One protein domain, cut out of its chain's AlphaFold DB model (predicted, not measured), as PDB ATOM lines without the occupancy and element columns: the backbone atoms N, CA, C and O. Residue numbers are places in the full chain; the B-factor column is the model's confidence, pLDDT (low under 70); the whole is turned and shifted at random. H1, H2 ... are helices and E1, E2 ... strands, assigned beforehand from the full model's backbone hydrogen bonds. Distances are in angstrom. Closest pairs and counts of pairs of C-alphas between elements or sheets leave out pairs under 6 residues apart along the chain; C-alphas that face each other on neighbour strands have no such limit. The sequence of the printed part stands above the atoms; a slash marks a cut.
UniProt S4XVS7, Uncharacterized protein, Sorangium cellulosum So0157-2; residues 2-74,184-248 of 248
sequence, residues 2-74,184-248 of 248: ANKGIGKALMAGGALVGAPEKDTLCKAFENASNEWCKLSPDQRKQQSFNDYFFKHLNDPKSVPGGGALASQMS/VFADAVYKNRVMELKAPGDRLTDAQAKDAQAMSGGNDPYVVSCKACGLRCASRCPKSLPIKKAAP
ATOM      1  N   ALA A   2     -21.739 -41.130  12.652       29.55
ATOM      2  CA  ALA A   2     -21.030 -41.711  11.514       29.55
ATOM      3  C   ALA A   2     -20.902 -40.679  10.384       29.55
ATOM      4  O   ALA A   2     -21.904 -40.156   9.901       29.55
ATOM      5  N   ASN A   3     -19.670 -40.399   9.963       33.44
ATOM      6  CA  ASN A   3     -19.342 -39.421   8.930       33.44
ATOM      7  C   ASN A   3     -19.668 -40.004   7.533       33.44
ATOM      8  O   ASN A   3     -18.796 -40.510   6.831       33.44
ATOM      9  N   LYS A   4     -20.961 -40.036   7.172       36.78
ATOM     10  CA  LYS A   4     -21.504 -40.707   5.969       36.78
ATOM     11  C   LYS A   4     -21.380 -39.906   4.654       36.78
ATOM     12  O   LYS A   4     -21.813 -40.405   3.621       36.78
ATOM     13  N   GLY A   5     -20.792 -38.706   4.648       37.00
ATOM     14  CA  GLY A   5     -20.841 -37.803   3.481       37.00
ATOM     15  C   GLY A   5     -19.630 -37.808   2.538       37.00
ATOM     16  O   GLY A   5     -19.786 -37.615   1.337       37.00
ATOM     17  N   ILE A   6     -18.418 -38.051   3.045       40.31
ATOM     18  CA  ILE A   6     -17.190 -37.664   2.317       40.31
ATOM     19  C   ILE A   6     -16.784 -38.700   1.250       40.31
ATOM     20  O   ILE A   6     -16.300 -38.351   0.175       40.31
ATOM     21  N   GLY A   7     -17.053 -39.988   1.493       37.28
ATOM     22  CA  GLY A   7     -16.637 -41.074   0.591       37.28
ATOM     23  C   GLY A   7     -17.389 -41.130  -0.746       37.28
ATOM     24  O   GLY A   7     -16.840 -41.601  -1.738       37.28
ATOM     25  N   LYS A   8     -18.630 -40.624  -0.817       43.00
ATOM     26  CA  LYS A   8     -19.410 -40.630  -2.070       43.00
ATOM     27  C   LYS A   8     -19.040 -39.480  -3.013       43.00
ATOM     28  O   LYS A   8     -19.084 -39.681  -4.223       43.00
ATOM     29  N   ALA A   9     -18.638 -38.322  -2.486       39.41
ATOM     30  CA  ALA A   9     -18.323 -37.139  -3.292       39.41
ATOM     31  C   ALA A   9     -16.993 -37.278  -4.058       39.41
ATOM     32  O   ALA A   9     -16.935 -37.010  -5.258       39.41
ATOM     33  N   LEU A  10     -15.951 -37.820  -3.413       42.22
ATOM     34  CA  LEU A  10     -14.658 -38.094  -4.063       42.22
ATOM     35  C   LEU A  10     -14.750 -39.231  -5.091       42.22
ATOM     36  O   LEU A  10     -14.069 -39.222  -6.117       42.22
ATOM     37  N   MET A  11     -15.655 -40.185  -4.866       43.03
ATOM     38  CA  MET A  11     -15.902 -41.284  -5.793       43.03
ATOM     39  C   MET A  11     -16.754 -40.880  -7.000       43.03
ATOM     40  O   MET A  11     -16.765 -41.624  -7.970       43.03
ATOM     41  N   ALA A  12     -17.441 -39.741  -7.014       42.28
ATOM     42  CA  ALA A  12     -18.343 -39.360  -8.104       42.28
ATOM     43  C   ALA A  12     -17.786 -38.203  -8.950       42.28
ATOM     44  O   ALA A  12     -18.499 -37.258  -9.245       42.28
ATOM     45  N   GLY A  13     -16.499 -38.222  -9.315       44.81
ATOM     46  CA  GLY A  13     -15.932 -37.243 -10.259       44.81
ATOM     47  C   GLY A  13     -16.001 -35.770  -9.818       44.81
ATOM     48  O   GLY A  13     -15.720 -34.896 -10.636       44.81
ATOM     49  N   GLY A  14     -16.347 -35.501  -8.550       50.97
ATOM     50  CA  GLY A  14     -16.646 -34.171  -8.007       50.97
ATOM     51  C   GLY A  14     -15.460 -33.210  -8.004       50.97
ATOM     52  O   GLY A  14     -15.640 -32.011  -8.163       50.97
ATOM     53  N   ALA A  15     -14.241 -33.741  -7.948       60.47
ATOM     54  CA  ALA A  15     -12.998 -32.986  -7.811       60.47
ATOM     55  C   ALA A  15     -12.749 -31.916  -8.904       60.47
ATOM     56  O   ALA A  15     -12.050 -30.931  -8.665       60.47
ATOM     57  N   LEU A  16     -13.345 -32.083 -10.093       62.75
ATOM     58  CA  LEU A  16     -13.264 -31.123 -11.206       62.75
ATOM     59  C   LEU A  16     -14.607 -30.457 -11.548       62.75
ATOM     60  O   LEU A  16     -14.658 -29.627 -12.453       62.75
ATOM     61  N   VAL A  17     -15.714 -30.841 -10.907       64.12
ATOM     62  CA  VAL A  17     -17.051 -30.348 -11.281       64.12
ATOM     63  C   VAL A  17     -17.131 -28.832 -11.074       64.12
ATOM     64  O   VAL A  17     -16.745 -28.326 -10.029       64.12
ATOM     65  N   GLY A  18     -17.608 -28.113 -12.097       66.88
ATOM     66  CA  GLY A  18     -17.758 -26.654 -12.073       66.88
ATOM     67  C   GLY A  18     -16.475 -25.853 -12.319       66.88
ATOM     68  O   GLY A  18     -16.542 -24.630 -12.382       66.88
ATOM     69  N   ALA A  19     -15.316 -26.500 -12.491       74.25
ATOM     70  CA  ALA A  19     -14.090 -25.791 -12.844       74.25
ATOM     71  C   ALA A  19     -14.119 -25.388 -14.332       74.25
ATOM     72  O   ALA A  19     -14.241 -26.279 -15.178       74.25
ATOM     73  N   PRO A  20     -13.969 -24.096 -14.679       77.19
ATOM     74  CA  PRO A  20     -13.965 -23.664 -16.076       77.19
ATOM     75  C   PRO A  20     -12.787 -24.264 -16.862       77.19
ATOM     76  O   PRO A  20     -12.881 -24.465 -18.066       77.19
ATOM     77  N   GLU A  21     -11.703 -24.638 -16.179       86.88
ATOM     78  CA  GLU A  21     -10.531 -25.282 -16.778       86.88
ATOM     79  C   GLU A  21     -10.647 -26.812 -16.906       86.88
ATOM     80  O   GLU A  21      -9.727 -27.460 -17.415       86.88
ATOM     81  N   LYS A  22     -11.758 -27.415 -16.447       87.81
ATOM     82  CA  LYS A  22     -11.950 -28.874 -16.455       87.81
ATOM     83  C   LYS A  22     -11.752 -29.462 -17.845       87.81
ATOM     84  O   LYS A  22     -11.062 -30.470 -17.977       87.81
ATOM     85  N   ASP A  23     -12.360 -28.859 -18.859       90.06
ATOM     86  CA  ASP A  23     -12.344 -29.407 -20.215       90.06
ATOM     87  C   ASP A  23     -10.927 -29.388 -20.798       90.06
ATOM     88  O   ASP A  23     -10.485 -30.379 -21.378       90.06
ATOM     89  N   THR A  24     -10.164 -28.321 -20.539       92.06
ATOM     90  CA  THR A  24      -8.743 -28.204 -20.898       92.06
ATOM     91  C   THR A  24      -7.911 -29.309 -20.245       92.06
ATOM     92  O   THR A  24      -7.165 -30.012 -20.931       92.06
ATOM     93  N   LEU A  25      -8.076 -29.523 -18.933       91.25
ATOM     94  CA  LEU A  25      -7.363 -30.576 -18.200       91.25
ATOM     95  C   LEU A  25      -7.752 -31.970 -18.679       91.25
ATOM     96  O   LEU A  25      -6.889 -32.821 -18.869       91.25
ATOM     97  N   CYS A  26      -9.038 -32.209 -18.910       91.75
ATOM     98  CA  CYS A  26      -9.514 -33.507 -19.355       91.75
ATOM     99  C   CYS A  26      -9.112 -33.825 -20.794       91.75
ATOM    100  O   CYS A  26      -8.788 -34.975 -21.079       91.75
ATOM    101  N   LYS A  27      -9.034 -32.823 -21.674       91.75
ATOM    102  CA  LYS A  27      -8.504 -32.991 -23.031       91.75
ATOM    103  C   LYS A  27      -7.005 -33.293 -23.021       91.75
ATOM    104  O   LYS A  27      -6.562 -34.220 -23.694       91.75
ATOM    105  N   ALA A  28      -6.225 -32.567 -22.213       92.75
ATOM    106  CA  ALA A  28      -4.804 -32.866 -22.013       92.75
ATOM    107  C   ALA A  28      -4.598 -34.287 -21.478       92.75
ATOM    108  O   ALA A  28      -3.759 -35.035 -21.979       92.75
ATOM    109  N   PHE A  29      -5.418 -34.677 -20.502       92.44
ATOM    110  CA  PHE A  29      -5.414 -36.010 -19.925       92.44
ATOM    111  C   PHE A  29      -5.765 -37.096 -20.937       92.44
ATOM    112  O   PHE A  29      -5.103 -38.131 -20.963       92.44
ATOM    113  N   GLU A  30      -6.791 -36.889 -21.762       91.75
ATOM    114  CA  GLU A  30      -7.183 -37.833 -22.808       91.75
ATOM    115  C   GLU A  30      -6.045 -38.053 -23.807       91.75
ATOM    116  O   GLU A  30      -5.679 -39.198 -24.073       91.75
ATOM    117  N   ASN A  31      -5.432 -36.972 -24.295       91.50
ATOM    118  CA  ASN A  31      -4.306 -37.041 -25.225       91.50
ATOM    119  C   ASN A  31      -3.111 -37.779 -24.607       91.50
ATOM    120  O   ASN A  31      -2.603 -38.736 -25.192       91.50
ATOM    121  N   ALA A  32      -2.734 -37.402 -23.381       91.25
ATOM    122  CA  ALA A  32      -1.652 -38.044 -22.645       91.25
ATOM    123  C   ALA A  32      -1.923 -39.517 -22.367       91.25
ATOM    124  O   ALA A  32      -1.032 -40.344 -22.527       91.25
ATOM    125  N   SER A  33      -3.156 -39.861 -22.000       90.19
ATOM    126  CA  SER A  33      -3.572 -41.249 -21.825       90.19
ATOM    127  C   SER A  33      -3.405 -42.010 -23.133       90.19
ATOM    128  O   SER A  33      -2.713 -43.018 -23.164       90.19
ATOM    129  N   ASN A  34      -3.963 -41.504 -24.232       88.81
ATOM    130  CA  ASN A  34      -3.912 -42.165 -25.531       88.81
ATOM    131  C   ASN A  34      -2.483 -42.411 -26.029       88.81
ATOM    132  O   ASN A  34      -2.235 -43.460 -26.625       88.81
ATOM    133  N   GLU A  35      -1.544 -41.493 -25.790       89.56
ATOM    134  CA  GLU A  35      -0.130 -41.712 -26.114       89.56
ATOM    135  C   GLU A  35       0.563 -42.658 -25.138       89.56
ATOM    136  O   GLU A  35       1.193 -43.623 -25.572       89.56
ATOM    137  N   TRP A  36       0.401 -42.442 -23.831       88.88
ATOM    138  CA  TRP A  36       0.993 -43.274 -22.780       88.88
ATOM    139  C   TRP A  36       0.659 -44.755 -22.952       88.88
ATOM    140  O   TRP A  36       1.483 -45.649 -22.768       88.88
ATOM    141  N   CYS A  37      -0.579 -45.012 -23.344       87.44
ATOM    142  CA  CYS A  37      -1.127 -46.327 -23.599       87.44
ATOM    143  C   CYS A  37      -0.529 -47.042 -24.824       87.44
ATOM    144  O   CYS A  37      -0.643 -48.262 -24.912       87.44
ATOM    145  N   LYS A  38       0.089 -46.314 -25.764       89.50
ATOM    146  CA  LYS A  38       0.774 -46.890 -26.937       89.50
ATOM    147  C   LYS A  38       2.220 -47.290 -26.637       89.50
ATOM    148  O   LYS A  38       2.835 -47.982 -27.441       89.50
ATOM    149  N   LEU A  39       2.765 -46.849 -25.505       85.69
ATOM    150  CA  LEU A  39       4.139 -47.130 -25.112       85.69
ATOM    151  C   LEU A  39       4.312 -48.573 -24.644       85.69
ATOM    152  O   LEU A  39       3.445 -49.152 -23.975       85.69
ATOM    153  N   SER A  40       5.492 -49.129 -24.911       87.62
ATOM    154  CA  SER A  40       5.889 -50.408 -24.334       87.62
ATOM    155  C   SER A  40       5.992 -50.310 -22.801       87.62
ATOM    156  O   SER A  40       6.174 -49.223 -22.238       87.62
ATOM    157  N   PRO A  41       5.879 -51.433 -22.069       83.31
ATOM    158  CA  PRO A  41       6.106 -51.444 -20.625       83.31
ATOM    159  C   PRO A  41       7.455 -50.844 -20.211       83.31
ATOM    160  O   PRO A  41       7.517 -50.172 -19.187       83.31
ATOM    161  N   ASP A  42       8.512 -51.039 -21.001       83.69
ATOM    162  CA  ASP A  42       9.837 -50.505 -20.681       83.69
ATOM    163  C   ASP A  42       9.931 -48.998 -20.920       83.69
ATOM    164  O   ASP A  42      10.482 -48.289 -20.081       83.69
ATOM    165  N   GLN A  43       9.293 -48.477 -21.972       83.94
ATOM    166  CA  GLN A  43       9.162 -47.030 -22.180       83.94
ATOM    167  C   GLN A  43       8.398 -46.360 -21.027       83.94
ATOM    168  O   GLN A  43       8.806 -45.309 -20.540       83.94
ATOM    169  N   ARG A  44       7.340 -47.003 -20.513       81.31
ATOM    170  CA  ARG A  44       6.575 -46.499 -19.355       81.31
ATOM    171  C   ARG A  44       7.347 -46.510 -18.037       81.31
ATOM    172  O   ARG A  44       6.963 -45.796 -17.121       81.31
ATOM    173  N   LYS A  45       8.417 -47.301 -17.913       77.00
ATOM    174  CA  LYS A  45       9.304 -47.259 -16.734       77.00
ATOM    175  C   LYS A  45      10.284 -46.087 -16.788       77.00
ATOM    176  O   LYS A  45      10.790 -45.683 -15.747       77.00
ATOM    177  N   GLN A  46      10.585 -45.581 -17.984       80.56
ATOM    178  CA  GLN A  46      11.592 -44.538 -18.195       80.56
ATOM    179  C   GLN A  46      11.050 -43.121 -17.985       80.56
ATOM    180  O   GLN A  46      11.837 -42.197 -17.805       80.56
ATOM    181  N   GLN A  47       9.731 -42.932 -18.021       77.31
ATOM    182  CA  GLN A  47       9.092 -41.621 -17.892       77.31
ATOM    183  C   GLN A  47       7.933 -41.698 -16.904       77.31
ATOM    184  O   GLN A  47       7.408 -42.778 -16.662       77.31
ATOM    185  N   SER A  48       7.530 -40.574 -16.312       82.44
ATOM    186  CA  SER A  48       6.319 -40.529 -15.493       82.44
ATOM    187  C   SER A  48       5.105 -40.171 -16.357       82.44
ATOM    188  O   SER A  48       5.221 -39.430 -17.335       82.44
ATOM    189  N   PHE A  49       3.913 -40.655 -15.995       83.38
ATOM    190  CA  PHE A  49       2.682 -40.232 -16.677       83.38
ATOM    191  C   PHE A  49       2.441 -38.719 -16.540       83.38
ATOM    192  O   PHE A  49       1.879 -38.088 -17.434       83.38
ATOM    193  N   ASN A  50       2.911 -38.121 -15.443       83.69
ATOM    194  CA  ASN A  50       2.810 -36.684 -15.223       83.69
ATOM    195  C   ASN A  50       3.520 -35.896 -16.316       83.69
ATOM    196  O   ASN A  50       2.975 -34.912 -16.811       83.69
ATOM    197  N   ASP A  51       4.701 -36.340 -16.735       81.94
ATOM    198  CA  ASP A  51       5.445 -35.666 -17.798       81.94
ATOM    199  C   ASP A  51       4.692 -35.719 -19.126       81.94
ATOM    200  O   ASP A  51       4.610 -34.707 -19.823       81.94
ATOM    201  N   TYR A  52       4.042 -36.847 -19.425       83.75
ATOM    202  CA  TYR A  52       3.145 -36.962 -20.576       83.75
ATOM    203  C   TYR A  52       1.977 -35.987 -20.486       83.75
ATOM    204  O   TYR A  52       1.728 -35.230 -21.424       83.75
ATOM    205  N   PHE A  53       1.278 -35.965 -19.354       90.00
ATOM    206  CA  PHE A  53       0.158 -35.054 -19.148       90.00
ATOM    207  C   PHE A  53       0.548 -33.599 -19.381       90.00
ATOM    208  O   PHE A  53      -0.111 -32.907 -20.154       90.00
ATOM    209  N   PHE A  54       1.632 -33.136 -18.763       87.06
ATOM    210  CA  PHE A  54       2.041 -31.741 -18.878       87.06
ATOM    211  C   PHE A  54       2.619 -31.393 -20.246       87.06
ATOM    212  O   PHE A  54       2.409 -30.275 -20.714       87.06
ATOM    213  N   LYS A  55       3.269 -32.344 -20.926       88.81
ATOM    214  CA  LYS A  55       3.649 -32.185 -22.333       88.81
ATOM    215  C   LYS A  55       2.419 -31.919 -23.204       88.81
ATOM    216  O   LYS A  55       2.436 -30.983 -23.994       88.81
ATOM    217  N   HIS A  56       1.345 -32.694 -23.034       92.06
ATOM    218  CA  HIS A  56       0.104 -32.505 -23.793       92.06
ATOM    219  C   HIS A  56      -0.699 -31.286 -23.361       92.06
ATOM    220  O   HIS A  56      -1.344 -30.661 -24.198       92.06
ATOM    221  N   LEU A  57      -0.660 -30.937 -22.076       92.31
ATOM    222  CA  LEU A  57      -1.270 -29.711 -21.584       92.31
ATOM    223  C   LEU A  57      -0.585 -28.490 -22.202       92.31
ATOM    224  O   LEU A  57      -1.266 -27.560 -22.605       92.31
ATOM    225  N   ASN A  58       0.743 -28.502 -22.329       89.44
ATOM    226  CA  ASN A  58       1.495 -27.385 -22.896       89.44
ATOM    227  C   ASN A  58       1.507 -27.352 -24.437       89.44
ATOM    228  O   ASN A  58       2.017 -26.397 -25.013       89.44
ATOM    229  N   ASP A  59       0.973 -28.372 -25.115       90.88
ATOM    230  CA  ASP A  59       0.916 -28.410 -26.576       90.88
ATOM    231  C   ASP A  59      -0.291 -27.605 -27.098       90.88
ATOM    232  O   ASP A  59      -1.433 -28.077 -27.008       90.88
ATOM    233  N   PRO A  60      -0.072 -26.421 -27.708       87.94
ATOM    234  CA  PRO A  60      -1.157 -25.562 -28.175       87.94
ATOM    235  C   PRO A  60      -1.958 -26.184 -29.325       87.94
ATOM    236  O   PRO A  60      -3.105 -25.793 -29.539       87.94
ATOM    237  N   LYS A  61      -1.387 -27.152 -30.058       90.81
ATOM    238  CA  LYS A  61      -2.092 -27.859 -31.136       90.81
ATOM    239  C   LYS A  61      -3.095 -28.859 -30.571       90.81
ATOM    240  O   LYS A  61      -4.196 -29.004 -31.095       90.81
ATOM    241  N   SER A  62      -2.718 -29.526 -29.486       87.19
ATOM    242  CA  SER A  62      -3.534 -30.544 -28.826       87.19
ATOM    243  C   SER A  62      -4.595 -29.927 -27.909       87.19
ATOM    244  O   SER A  62      -5.750 -30.371 -27.885       87.19
ATOM    245  N   VAL A  63      -4.220 -28.892 -27.154       91.44
ATOM    246  CA  VAL A  63      -5.050 -28.287 -26.108       91.44
ATOM    247  C   VAL A  63      -4.929 -26.757 -26.165       91.44
ATOM    248  O   VAL A  63      -4.064 -26.174 -25.507       91.44
ATOM    249  N   PRO A  64      -5.803 -26.071 -26.927       88.56
ATOM    250  CA  PRO A  64      -5.834 -24.611 -26.951       88.56
ATOM    251  C   PRO A  64      -5.988 -24.030 -25.540       88.56
ATOM    252  O   PRO A  64      -6.835 -24.473 -24.768       88.56
ATOM    253  N   GLY A  65      -5.135 -23.066 -25.185       86.50
ATOM    254  CA  GLY A  65      -5.096 -22.465 -23.844       86.50
ATOM    255  C   GLY A  65      -4.442 -23.330 -22.756       86.50
ATOM    256  O   GLY A  65      -4.240 -22.853 -21.640       86.50
ATOM    257  N   GLY A  66      -4.051 -24.568 -23.067       88.88
ATOM    258  CA  GLY A  66      -3.424 -25.473 -22.108       88.88
ATOM    259  C   GLY A  66      -2.062 -24.982 -21.611       88.88
ATOM    260  O   GLY A  66      -1.783 -25.098 -20.423       88.88
ATOM    261  N   GLY A  67      -1.256 -24.334 -22.461       84.50
ATOM    262  CA  GLY A  67       0.029 -23.757 -22.044       84.50
ATOM    263  C   GLY A  67      -0.109 -22.658 -20.986       84.50
ATOM    264  O   GLY A  67       0.620 -22.654 -20.000       84.50
ATOM    265  N   ALA A  68      -1.114 -21.783 -21.113       83.56
ATOM    266  CA  ALA A  68      -1.399 -20.773 -20.091       83.56
ATOM    267  C   ALA A  68      -1.805 -21.421 -18.759       83.56
ATOM    268  O   ALA A  68      -1.356 -20.995 -17.695       83.56
ATOM    269  N   LEU A  69      -2.612 -22.485 -18.817       85.50
ATOM    270  CA  LEU A  69      -2.998 -23.254 -17.637       85.50
ATOM    271  C   LEU A  69      -1.802 -23.982 -17.007       85.50
ATOM    272  O   LEU A  69      -1.631 -23.922 -15.794       85.50
ATOM    273  N   ALA A  70      -0.942 -24.608 -17.814       83.81
ATOM    274  CA  ALA A  70       0.281 -25.262 -17.355       83.81
ATOM    275  C   ALA A  70       1.221 -24.278 -16.644       83.81
ATOM    276  O   ALA A  70       1.749 -24.612 -15.588       83.81
ATOM    277  N   SER A  71       1.374 -23.055 -17.159       75.38
ATOM    278  CA  SER A  71       2.185 -22.005 -16.524       75.38
ATOM    279  C   SER A  71       1.600 -21.495 -15.204       75.38
ATOM    280  O   SER A  71       2.335 -21.035 -14.334       75.38
ATOM    281  N   GLN A  72       0.279 -21.577 -15.021       77.12
ATOM    282  CA  GLN A  72      -0.357 -21.273 -13.734       77.12
ATOM    283  C   GLN A  72      -0.214 -22.420 -12.722       77.12
ATOM    284  O   GLN A  72      -0.427 -22.216 -11.525       77.12
ATOM    285  N   MET A  73       0.122 -23.626 -13.183       79.25
ATOM    286  CA  MET A  73       0.325 -24.791 -12.333       79.25
ATOM    287  C   MET A  73       1.761 -24.827 -11.826       79.25
ATOM    288  O   MET A  73       2.717 -24.931 -12.587       79.25
ATOM    289  N   SER A  74       1.921 -24.815 -10.505       66.44
ATOM    290  CA  SER A  74       3.235 -25.024  -9.895       66.44
ATOM    291  C   SER A  74       3.573 -26.516  -9.926       66.44
ATOM    292  O   SER A  74       3.252 -27.246  -8.984       66.44
ATOM    293  N   VAL A 184       2.541 -39.089  -0.446       43.50
ATOM    294  CA  VAL A 184       2.197 -39.044  -1.867       43.50
ATOM    295  C   VAL A 184       2.020 -37.570  -2.169       43.50
ATOM    296  O   VAL A 184       1.094 -36.926  -1.682       43.50
ATOM    297  N   PHE A 185       3.017 -37.008  -2.830       50.38
ATOM    298  CA  PHE A 185       3.045 -35.589  -3.101       50.38
ATOM    299  C   PHE A 185       2.022 -35.218  -4.179       50.38
ATOM    300  O   PHE A 185       1.759 -36.003  -5.084       50.38
ATOM    301  N   ALA A 186       1.490 -34.002  -4.071       58.22
ATOM    302  CA  ALA A 186       0.742 -33.331  -5.126       58.22
ATOM    303  C   ALA A 186       1.539 -33.303  -6.439       58.22
ATOM    304  O   ALA A 186       2.717 -32.935  -6.424       58.22
ATOM    305  N   ASP A 187       0.895 -33.605  -7.566       69.38
ATOM    306  CA  ASP A 187       1.532 -33.515  -8.886       69.38
ATOM    307  C   ASP A 187       1.666 -32.055  -9.344       69.38
ATOM    308  O   ASP A 187       2.618 -31.698 -10.043       69.38
ATOM    309  N   ALA A 188       0.749 -31.191  -8.895       73.94
ATOM    310  CA  ALA A 188       0.879 -29.738  -8.967       73.94
ATOM    311  C   ALA A 188       0.005 -29.031  -7.920       73.94
ATOM    312  O   ALA A 188      -0.810 -29.649  -7.236       73.94
ATOM    313  N   VAL A 189       0.146 -27.709  -7.826       72.31
ATOM    314  CA  VAL A 189      -0.789 -26.828  -7.110       72.31
ATOM    315  C   VAL A 189      -1.384 -25.827  -8.097       72.31
ATOM    316  O   VAL A 189      -0.656 -25.263  -8.918       72.31
ATOM    317  N   TYR A 190      -2.699 -25.603  -8.012       76.81
ATOM    318  CA  TYR A 190      -3.435 -24.665  -8.862       76.81
ATOM    319  C   TYR A 190      -4.505 -23.911  -8.068       76.81
ATOM    320  O   TYR A 190      -5.304 -24.539  -7.379       76.81
ATOM    321  N   LYS A 191      -4.530 -22.572  -8.166       73.56
ATOM    322  CA  LYS A 191      -5.488 -21.692  -7.461       73.56
ATOM    323  C   LYS A 191      -5.706 -22.084  -5.990       73.56
ATOM    324  O   LYS A 191      -6.850 -22.133  -5.582       73.56
ATOM    325  N   ASN A 192      -4.637 -22.375  -5.233       66.75
ATOM    326  CA  ASN A 192      -4.625 -22.862  -3.832       66.75
ATOM    327  C   ASN A 192      -5.056 -24.322  -3.568       66.75
ATOM    328  O   ASN A 192      -5.014 -24.767  -2.424       66.75
ATOM    329  N   ARG A 193      -5.415 -25.085  -4.601       71.56
ATOM    330  CA  ARG A 193      -5.846 -26.482  -4.479       71.56
ATOM    331  C   ARG A 193      -4.730 -27.420  -4.915       71.56
ATOM    332  O   ARG A 193      -4.018 -27.156  -5.888       71.56
ATOM    333  N   VAL A 194      -4.596 -28.540  -4.211       74.00
ATOM    334  CA  VAL A 194      -3.703 -29.621  -4.632       74.00
ATOM    335  C   VAL A 194      -4.286 -30.276  -5.875       74.00
ATOM    336  O   VAL A 194      -5.465 -30.618  -5.893       74.00
ATOM    337  N   MET A 195      -3.462 -30.465  -6.901       80.88
ATOM    338  CA  MET A 195      -3.802 -31.279  -8.054       80.88
ATOM    339  C   MET A 195      -3.130 -32.643  -7.954       80.88
ATOM    340  O   MET A 195      -1.925 -32.746  -7.722       80.88
ATOM    341  N   GLU A 196      -3.925 -33.680  -8.170       82.06
ATOM    342  CA  GLU A 196      -3.480 -35.059  -8.227       82.06
ATOM    343  C   GLU A 196      -3.896 -35.673  -9.562       82.06
ATOM    344  O   GLU A 196      -5.063 -35.658  -9.959       82.06
ATOM    345  N   LEU A 197      -2.913 -36.199 -10.267       84.19
ATOM    346  CA  LEU A 197      -3.010 -36.780 -11.584       84.19
ATOM    347  C   LEU A 197      -2.882 -38.296 -11.455       84.19
ATOM    348  O   LEU A 197      -1.967 -38.823 -10.826       84.19
ATOM    349  N   LYS A 198      -3.824 -39.027 -12.046       84.12
ATOM    350  CA  LYS A 198      -3.827 -40.493 -12.006       84.12
ATOM    351  C   LYS A 198      -3.622 -41.065 -13.384       84.12
ATOM    352  O   LYS A 198      -4.446 -40.828 -14.263       84.12
ATOM    353  N   ALA A 199      -2.563 -41.853 -13.550       84.25
ATOM    354  CA  ALA A 199      -2.326 -42.545 -14.802       84.25
ATOM    355  C   ALA A 199      -3.526 -43.439 -15.174       84.25
ATOM    356  O   ALA A 199      -4.316 -43.836 -14.307       84.25
ATOM    357  N   PRO A 200      -3.698 -43.777 -16.459       82.38
ATOM    358  CA  PRO A 200      -4.738 -44.695 -16.896       82.38
ATOM    359  C   PRO A 200      -4.717 -46.005 -16.101       82.38
ATOM    360  O   PRO A 200      -3.732 -46.735 -16.116       82.38
ATOM    361  N   GLY A 201      -5.827 -46.303 -15.422       76.81
ATOM    362  CA  GLY A 201      -5.970 -47.498 -14.584       76.81
ATOM    363  C   GLY A 201      -5.657 -47.280 -13.101       76.81
ATOM    364  O   GLY A 201      -6.119 -48.078 -12.281       76.81
ATOM    365  N   ASP A 202      -4.988 -46.184 -12.739       77.44
ATOM    366  CA  ASP A 202      -4.753 -45.837 -11.342       77.44
ATOM    367  C   ASP A 202      -6.039 -45.358 -10.672       77.44
ATOM    368  O   ASP A 202      -6.912 -44.712 -11.266       77.44
ATOM    369  N   ARG A 203      -6.158 -45.675  -9.383       70.50
ATOM    370  CA  ARG A 203      -7.265 -45.239  -8.535       70.50
ATOM    371  C   ARG A 203      -6.715 -44.577  -7.289       70.50
ATOM    372  O   ARG A 203      -5.716 -45.020  -6.728       70.50
ATOM    373  N   LEU A 204      -7.414 -43.544  -6.838       65.94
ATOM    374  CA  LEU A 204      -7.256 -43.066  -5.476       65.94
ATOM    375  C   LEU A 204      -7.820 -44.105  -4.518       65.94
ATOM    376  O   LEU A 204      -8.966 -44.532  -4.659       65.94
ATOM    377  N   THR A 205      -7.018 -44.485  -3.531       71.44
ATOM    378  CA  THR A 205      -7.558 -45.104  -2.322       71.44
ATOM    379  C   THR A 205      -8.294 -44.045  -1.499       71.44
ATOM    380  O   THR A 205      -7.960 -42.860  -1.557       71.44
ATOM    381  N   ASP A 206      -9.256 -44.463  -0.675       71.00
ATOM    382  CA  ASP A 206      -9.969 -43.550   0.231       71.00
ATOM    383  C   ASP A 206      -9.020 -42.792   1.173       71.00
ATOM    384  O   ASP A 206      -9.316 -41.672   1.585       71.00
ATOM    385  N   ALA A 207      -7.880 -43.397   1.523       71.56
ATOM    386  CA  ALA A 207      -6.847 -42.760   2.332       71.56
ATOM    387  C   ALA A 207      -6.170 -41.611   1.571       71.56
ATOM    388  O   ALA A 207      -6.154 -40.490   2.064       71.56
ATOM    389  N   GLN A 208      -5.712 -41.858   0.339       68.88
ATOM    390  CA  GLN A 208      -5.086 -40.825  -0.497       68.88
ATOM    391  C   GLN A 208      -6.046 -39.670  -0.795       68.88
ATOM    392  O   GLN A 208      -5.656 -38.511  -0.734       68.88
ATOM    393  N   ALA A 209      -7.317 -39.976  -1.056       68.44
ATOM    394  CA  ALA A 209      -8.329 -38.959  -1.313       68.44
ATOM    395  C   ALA A 209      -8.550 -38.038  -0.094       68.44
ATOM    396  O   ALA A 209      -8.655 -36.822  -0.244       68.44
ATOM    397  N   LYS A 210      -8.566 -38.609   1.121       70.06
ATOM    398  CA  LYS A 210      -8.636 -37.840   2.375       70.06
ATOM    399  C   LYS A 210      -7.380 -37.010   2.609       70.06
ATOM    400  O   LYS A 210      -7.492 -35.859   3.024       70.06
ATOM    401  N   ASP A 211      -6.207 -37.571   2.326       67.19
ATOM    402  CA  ASP A 211      -4.937 -36.859   2.466       67.19
ATOM    403  C   ASP A 211      -4.879 -35.656   1.514       67.19
ATOM    404  O   ASP A 211      -4.531 -34.551   1.929       67.19
ATOM    405  N   ALA A 212      -5.302 -35.825   0.258       64.81
ATOM    406  CA  ALA A 212      -5.362 -34.749  -0.729       64.81
ATOM    407  C   ALA A 212      -6.345 -33.626  -0.337       64.81
ATOM    408  O   ALA A 212      -6.043 -32.443  -0.522       64.81
ATOM    409  N   GLN A 213      -7.492 -33.976   0.255       65.19
ATOM    410  CA  GLN A 213      -8.464 -33.010   0.782       65.19
ATOM    411  C   GLN A 213      -7.923 -32.249   2.001       65.19
ATOM    412  O   GLN A 213      -8.062 -31.029   2.091       65.19
ATOM    413  N   ALA A 214      -7.249 -32.947   2.919       64.00
ATOM    414  CA  ALA A 214      -6.603 -32.314   4.066       64.00
ATOM    415  C   ALA A 214      -5.496 -31.339   3.622       64.00
ATOM    416  O   ALA A 214      -5.403 -30.229   4.144       64.00
ATOM    417  N   MET A 215      -4.694 -31.715   2.617       60.91
ATOM    418  CA  MET A 215      -3.637 -30.856   2.063       60.91
ATOM    419  C   MET A 215      -4.172 -29.641   1.297       60.91
ATOM    420  O   MET A 215      -3.488 -28.626   1.219       60.91
ATOM    421  N   SER A 216      -5.392 -29.718   0.767       59.09
ATOM    422  CA  SER A 216      -6.058 -28.609   0.072       59.09
ATOM    423  C   SER A 216      -6.726 -27.607   1.029       59.09
ATOM    424  O   SER A 216      -7.540 -26.790   0.599       59.09
ATOM    425  N   GLY A 217      -6.428 -27.670   2.334       61.97
ATOM    426  CA  GLY A 217      -6.961 -26.735   3.328       61.97
ATOM    427  C   GLY A 217      -8.468 -26.877   3.555       61.97
ATOM    428  O   GLY A 217      -9.133 -25.898   3.875       61.97
ATOM    429  N   GLY A 218      -9.020 -28.078   3.349       63.44
ATOM    430  CA  GLY A 218     -10.463 -28.327   3.407       63.44
ATOM    431  C   GLY A 218     -11.198 -28.072   2.088       63.44
ATOM    432  O   GLY A 218     -12.375 -28.417   1.993       63.44
ATOM    433  N   ASN A 219     -10.519 -27.549   1.061       65.69
ATOM    434  CA  ASN A 219     -11.040 -27.542  -0.304       65.69
ATOM    435  C   ASN A 219     -10.932 -28.938  -0.929       65.69
ATOM    436  O   ASN A 219     -10.085 -29.748  -0.545       65.69
ATOM    437  N   ASP A 220     -11.748 -29.217  -1.940       75.56
ATOM    438  CA  ASP A 220     -11.596 -30.455  -2.699       75.56
ATOM    439  C   ASP A 220     -10.308 -30.397  -3.538       75.56
ATOM    440  O   ASP A 220     -10.034 -29.372  -4.161       75.56
ATOM    441  N   PRO A 221      -9.501 -31.460  -3.629       76.12
ATOM    442  CA  PRO A 221      -8.362 -31.480  -4.543       76.12
ATOM    443  C   PRO A 221      -8.839 -31.468  -6.004       76.12
ATOM    444  O   PRO A 221      -9.959 -31.881  -6.305       76.12
ATOM    445  N   TYR A 222      -7.995 -31.021  -6.931       80.94
ATOM    446  CA  TYR A 222      -8.187 -31.240  -8.362       80.94
ATOM    447  C   TYR A 222      -7.690 -32.634  -8.728       80.94
ATOM    448  O   TYR A 222      -6.501 -32.848  -8.925       80.94
ATOM    449  N   VAL A 223      -8.596 -33.600  -8.833       84.88
ATOM    450  CA  VAL A 223      -8.232 -34.959  -9.246       84.88
ATOM    451  C   VAL A 223      -8.468 -35.109 -10.741       84.88
ATOM    452  O   VAL A 223      -9.614 -35.219 -11.184       84.88
ATOM    453  N   VAL A 224      -7.388 -35.163 -11.515       87.00
ATOM    454  CA  VAL A 224      -7.435 -35.433 -12.952       87.00
ATOM    455  C   VAL A 224      -7.241 -36.932 -13.166       87.00
ATOM    456  O   VAL A 224      -6.188 -37.504 -12.896       87.00
ATOM    457  N   SER A 225      -8.307 -37.594 -13.600       86.69
ATOM    458  CA  SER A 225      -8.334 -39.039 -13.809       86.69
ATOM    459  C   SER A 225      -9.353 -39.402 -14.877       86.69
ATOM    460  O   SER A 225     -10.269 -38.629 -15.171       86.69
ATOM    461  N   CYS A 226      -9.279 -40.635 -15.365       86.19
ATOM    462  CA  CYS A 226     -10.256 -41.188 -16.295       86.19
ATOM    463  C   CYS A 226     -11.693 -41.028 -15.787       86.19
ATOM    464  O   CYS A 226     -12.568 -40.572 -16.511       86.19
ATOM    465  N   LYS A 227     -11.933 -41.313 -14.502       84.81
ATOM    466  CA  LYS A 227     -13.262 -41.182 -13.901       84.81
ATOM    467  C   LYS A 227     -13.721 -39.726 -13.821       84.81
ATOM    468  O   LYS A 227     -14.855 -39.433 -14.183       84.81
ATOM    469  N   ALA A 228     -12.852 -38.820 -13.371       84.56
ATOM    470  CA  ALA A 228     -13.189 -37.399 -13.230       84.56
ATOM    471  C   ALA A 228     -13.450 -36.713 -14.586       84.56
ATOM    472  O   ALA A 228     -14.276 -35.799 -14.678       84.56
ATOM    473  N   CYS A 229     -12.795 -37.214 -15.635       87.06
ATOM    474  CA  CYS A 229     -12.948 -36.759 -17.011       87.06
ATOM    475  C   CYS A 229     -14.002 -37.523 -17.821       87.06
ATOM    476  O   CYS A 229     -14.209 -37.206 -18.987       87.06
ATOM    477  N   GLY A 230     -14.687 -38.514 -17.236       87.00
ATOM    478  CA  GLY A 230     -15.662 -39.323 -17.973       87.00
ATOM    479  C   GLY A 230     -15.034 -40.124 -19.122       87.00
ATOM    480  O   GLY A 230     -15.681 -40.372 -20.131       87.00
ATOM    481  N   LEU A 231     -13.771 -40.519 -18.995       83.69
ATOM    482  CA  LEU A 231     -13.041 -41.301 -19.986       83.69
ATOM    483  C   LEU A 231     -13.033 -42.780 -19.595       83.69
ATOM    484  O   LEU A 231     -12.838 -43.151 -18.433       83.69
ATOM    485  N   ARG A 232     -13.182 -43.653 -20.592       81.88
ATOM    486  CA  ARG A 232     -13.049 -45.107 -20.431       81.88
ATOM    487  C   ARG A 232     -11.601 -45.540 -20.637       81.88
ATOM    488  O   ARG A 232     -11.251 -46.123 -21.658       81.88
ATOM    489  N   CYS A 233     -10.748 -45.278 -19.654       74.62
ATOM    490  CA  CYS A 233      -9.406 -45.852 -19.654       74.62
ATOM    491  C   CYS A 233      -9.487 -47.325 -19.239       74.62
ATOM    492  O   CYS A 233      -9.724 -47.632 -18.070       74.62
ATOM    493  N   ALA A 234      -9.342 -48.247 -20.188       65.06
ATOM    494  CA  ALA A 234      -9.246 -49.671 -19.876       65.06
ATOM    495  C   ALA A 234      -7.988 -49.969 -19.038       65.06
ATOM    496  O   ALA A 234      -6.995 -49.249 -19.128       65.06
ATOM    497  N   SER A 235      -7.993 -51.072 -18.285       61.25
ATOM    498  CA  SER A 235      -6.913 -51.478 -17.367       61.25
ATOM    499  C   SER A 235      -5.543 -51.727 -18.021       61.25
ATOM    500  O   SER A 235      -4.564 -51.887 -17.296       61.25
ATOM    501  N   ARG A 236      -5.437 -51.740 -19.362       57.53
ATOM    502  CA  ARG A 236      -4.158 -51.726 -20.109       57.53
ATOM    503  C   ARG A 236      -4.158 -50.857 -21.377       57.53
ATOM    504  O   ARG A 236      -3.149 -50.855 -22.073       57.53
ATOM    505  N   CYS A 237      -5.243 -50.101 -21.598       62.28
ATOM    506  CA  CYS A 237      -5.576 -49.278 -22.776       62.28
ATOM    507  C   CYS A 237      -5.574 -50.003 -24.143       62.28
ATOM    508  O   CYS A 237      -4.767 -50.911 -24.305       62.28
ATOM    509  N   PRO A 238      -6.364 -49.631 -25.184       48.78
ATOM    510  CA  PRO A 238      -7.392 -48.577 -25.372       48.78
ATOM    511  C   PRO A 238      -8.837 -49.145 -25.180       48.78
ATOM    512  O   PRO A 238      -8.968 -50.266 -24.709       48.78
ATOM    513  N   LYS A 239      -9.986 -48.491 -25.461       41.31
ATOM    514  CA  LYS A 239     -10.314 -47.414 -26.423       41.31
ATOM    515  C   LYS A 239     -11.059 -46.235 -25.787       41.31
ATOM    516  O   LYS A 239     -12.130 -46.400 -25.204       41.31
ATOM    517  N   SER A 240     -10.506 -45.043 -26.004       53.59
ATOM    518  CA  SER A 240     -11.195 -43.762 -25.884       53.59
ATOM    519  C   SER A 240     -12.368 -43.725 -26.868       53.59
ATOM    520  O   SER A 240     -12.181 -43.620 -28.080       53.59
ATOM    521  N   LEU A 241     -13.583 -43.837 -26.342       43.81
ATOM    522  CA  LEU A 241     -14.761 -43.281 -26.992       43.81
ATOM    523  C   LEU A 241     -15.213 -42.104 -26.130       43.81
ATOM    524  O   LEU A 241     -15.341 -42.290 -24.912       43.81
ATOM    525  N   PRO A 242     -15.459 -40.924 -26.720       51.25
ATOM    526  CA  PRO A 242     -16.070 -39.834 -25.986       51.25
ATOM    527  C   PRO A 242     -17.419 -40.325 -25.459       51.25
ATOM    528  O   PRO A 242     -18.236 -40.863 -26.213       51.25
ATOM    529  N   ILE A 243     -17.668 -40.161 -24.158       47.34
ATOM    530  CA  ILE A 243     -19.034 -40.270 -23.652       47.34
ATOM    531  C   ILE A 243     -19.768 -39.088 -24.279       47.34
ATOM    532  O   ILE A 243     -19.585 -37.952 -23.844       47.34
ATOM    533  N   LYS A 244     -20.563 -39.336 -25.328       39.59
ATOM    534  CA  LYS A 244     -21.569 -38.370 -25.773       39.59
ATOM    535  C   LYS A 244     -22.394 -38.026 -24.534       39.59
ATOM    536  O   LYS A 244     -23.158 -38.862 -24.056       39.59
ATOM    537  N   LYS A 245     -22.203 -36.826 -23.980       41.47
ATOM    538  CA  LYS A 245     -23.194 -36.249 -23.077       41.47
ATOM    539  C   LYS A 245     -24.492 -36.204 -23.876       41.47
ATOM    540  O   LYS A 245     -24.499 -35.678 -24.989       41.47
ATOM    541  N   ALA A 246     -25.548 -36.805 -23.335       39.38
ATOM    542  CA  ALA A 246     -26.891 -36.511 -23.800       39.38
ATOM    543  C   ALA A 246     -27.063 -34.986 -23.745       39.38
ATOM    544  O   ALA A 246     -26.650 -34.359 -22.763       39.38
ATOM    545  N   ALA A 247     -27.557 -34.410 -24.839       37.22
ATOM    546  CA  ALA A 247     -27.949 -33.010 -24.875       37.22
ATOM    547  C   ALA A 247     -28.984 -32.746 -23.758       37.22
ATOM    548  O   ALA A 247     -29.697 -33.689 -23.398       37.22
ATOM    549  N   PRO A 248     -29.006 -31.531 -23.177       47.25
ATOM    550  CA  PRO A 248     -30.018 -31.154 -22.192       47.25
ATOM    551  C   PRO A 248     -31.438 -31.333 -22.732       47.25
ATOM    552  O   PRO A 248     -31.632 -31.146 -23.957       47.25
TER     553      PRO A 248
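Overview. This is residues 2 to 74 and 184 to 248 of the 248 residues of an uncharacterized protein of Sorangium cellulosum So0157-2 (UniProt S4XVS7). A small three-stranded sheet, E1 E2 E3, forms the middle, with helix H6 running along one face and a cluster of three crossed helices, H2, H4 and H5, grazing it. H3 and H1 are the elements farthest out, and residues 225 to 248 are a long stretch with no named element. The printed part has 138 residues, with six named helices and three named strands in the order H1 H2 H3 H4 H5 E1 E2 H6 E3; the sheet, in the order E1 E2 E3, is mixed. The class is mostly helix, though only 64 residues are in named elements, under half. The whole is compact, with a radius of gyration of the C-alphas of 14.8 A and spans of 45 by 40 by 31 A.

Along the chain. Find C-alpha 6 at (-17.190, -37.664, 2.317), where H1, residues 6 to 11, begins. Next comes H2, residues 22 to 36, 20.4 A long. H3 is residues 41 to 46, H4 residues 49 to 57, 12.3 A, and H5 residues 66 to 72. Beyond the cut look for E1, residues 188 to 190, and E2, residues 193 to 197, 12.8 A. H6, residues 206 to 215, is 14.3 A long, and E3, residues 222 to 224, ends at C-alpha 224, (-7.435, -35.433, -12.952).

Arrangement. Start at the sheet. E1 and E2 form an antiparallel hairpin, with N 190 and O 193 2.9 A apart. E2 and E3 are parallel, with N 196 and O 222 2.8 A apart. E2, H6 and E3 make a strand-helix-strand unit, two parallel neighbour strands with a helix between, its crossover right-handed. H6 is on one face of the sheet, making two layers, at a height over the sheet of 10.0 A; the C-alphas of Val 194 and Ala 212 are the closest of E2 and H6, 6.7 A. H2 only grazes the sheet with residues 22 to 29. H2 and H4 touch at a steep tilt of 56 degrees, opposite ways, closest at the C-alphas of Ala 28 and Leu 57, 4.8 A. H4 and H5 touch, closest at the C-alphas of Leu 57 and Gly 66, 4.8 A. H1 is close but not clearly touching H6, the C-alphas of Leu 10 and Ala 209 being 7.0 A apart. H3 and H4 meet only through their link. In H2 to H6 every O i to N i+4 pair is within hydrogen-bond range; in H1 0 of 2 are, and 0 of 3 O i to N i+3 pairs.

Size, cuts and confidence. The C-alphas of Ala 2 and Lys 61 are the farthest apart, 48.7 A. Residues 75 to 183 are not printed, and C-alphas 74 and 184 are 16.2 A apart. Of the links printed whole, none is long. Mean pLDDT of the printed part is 72.5; look for low confidence in residues 2 to 18 and 234 to 248, among the 50 residues under 70.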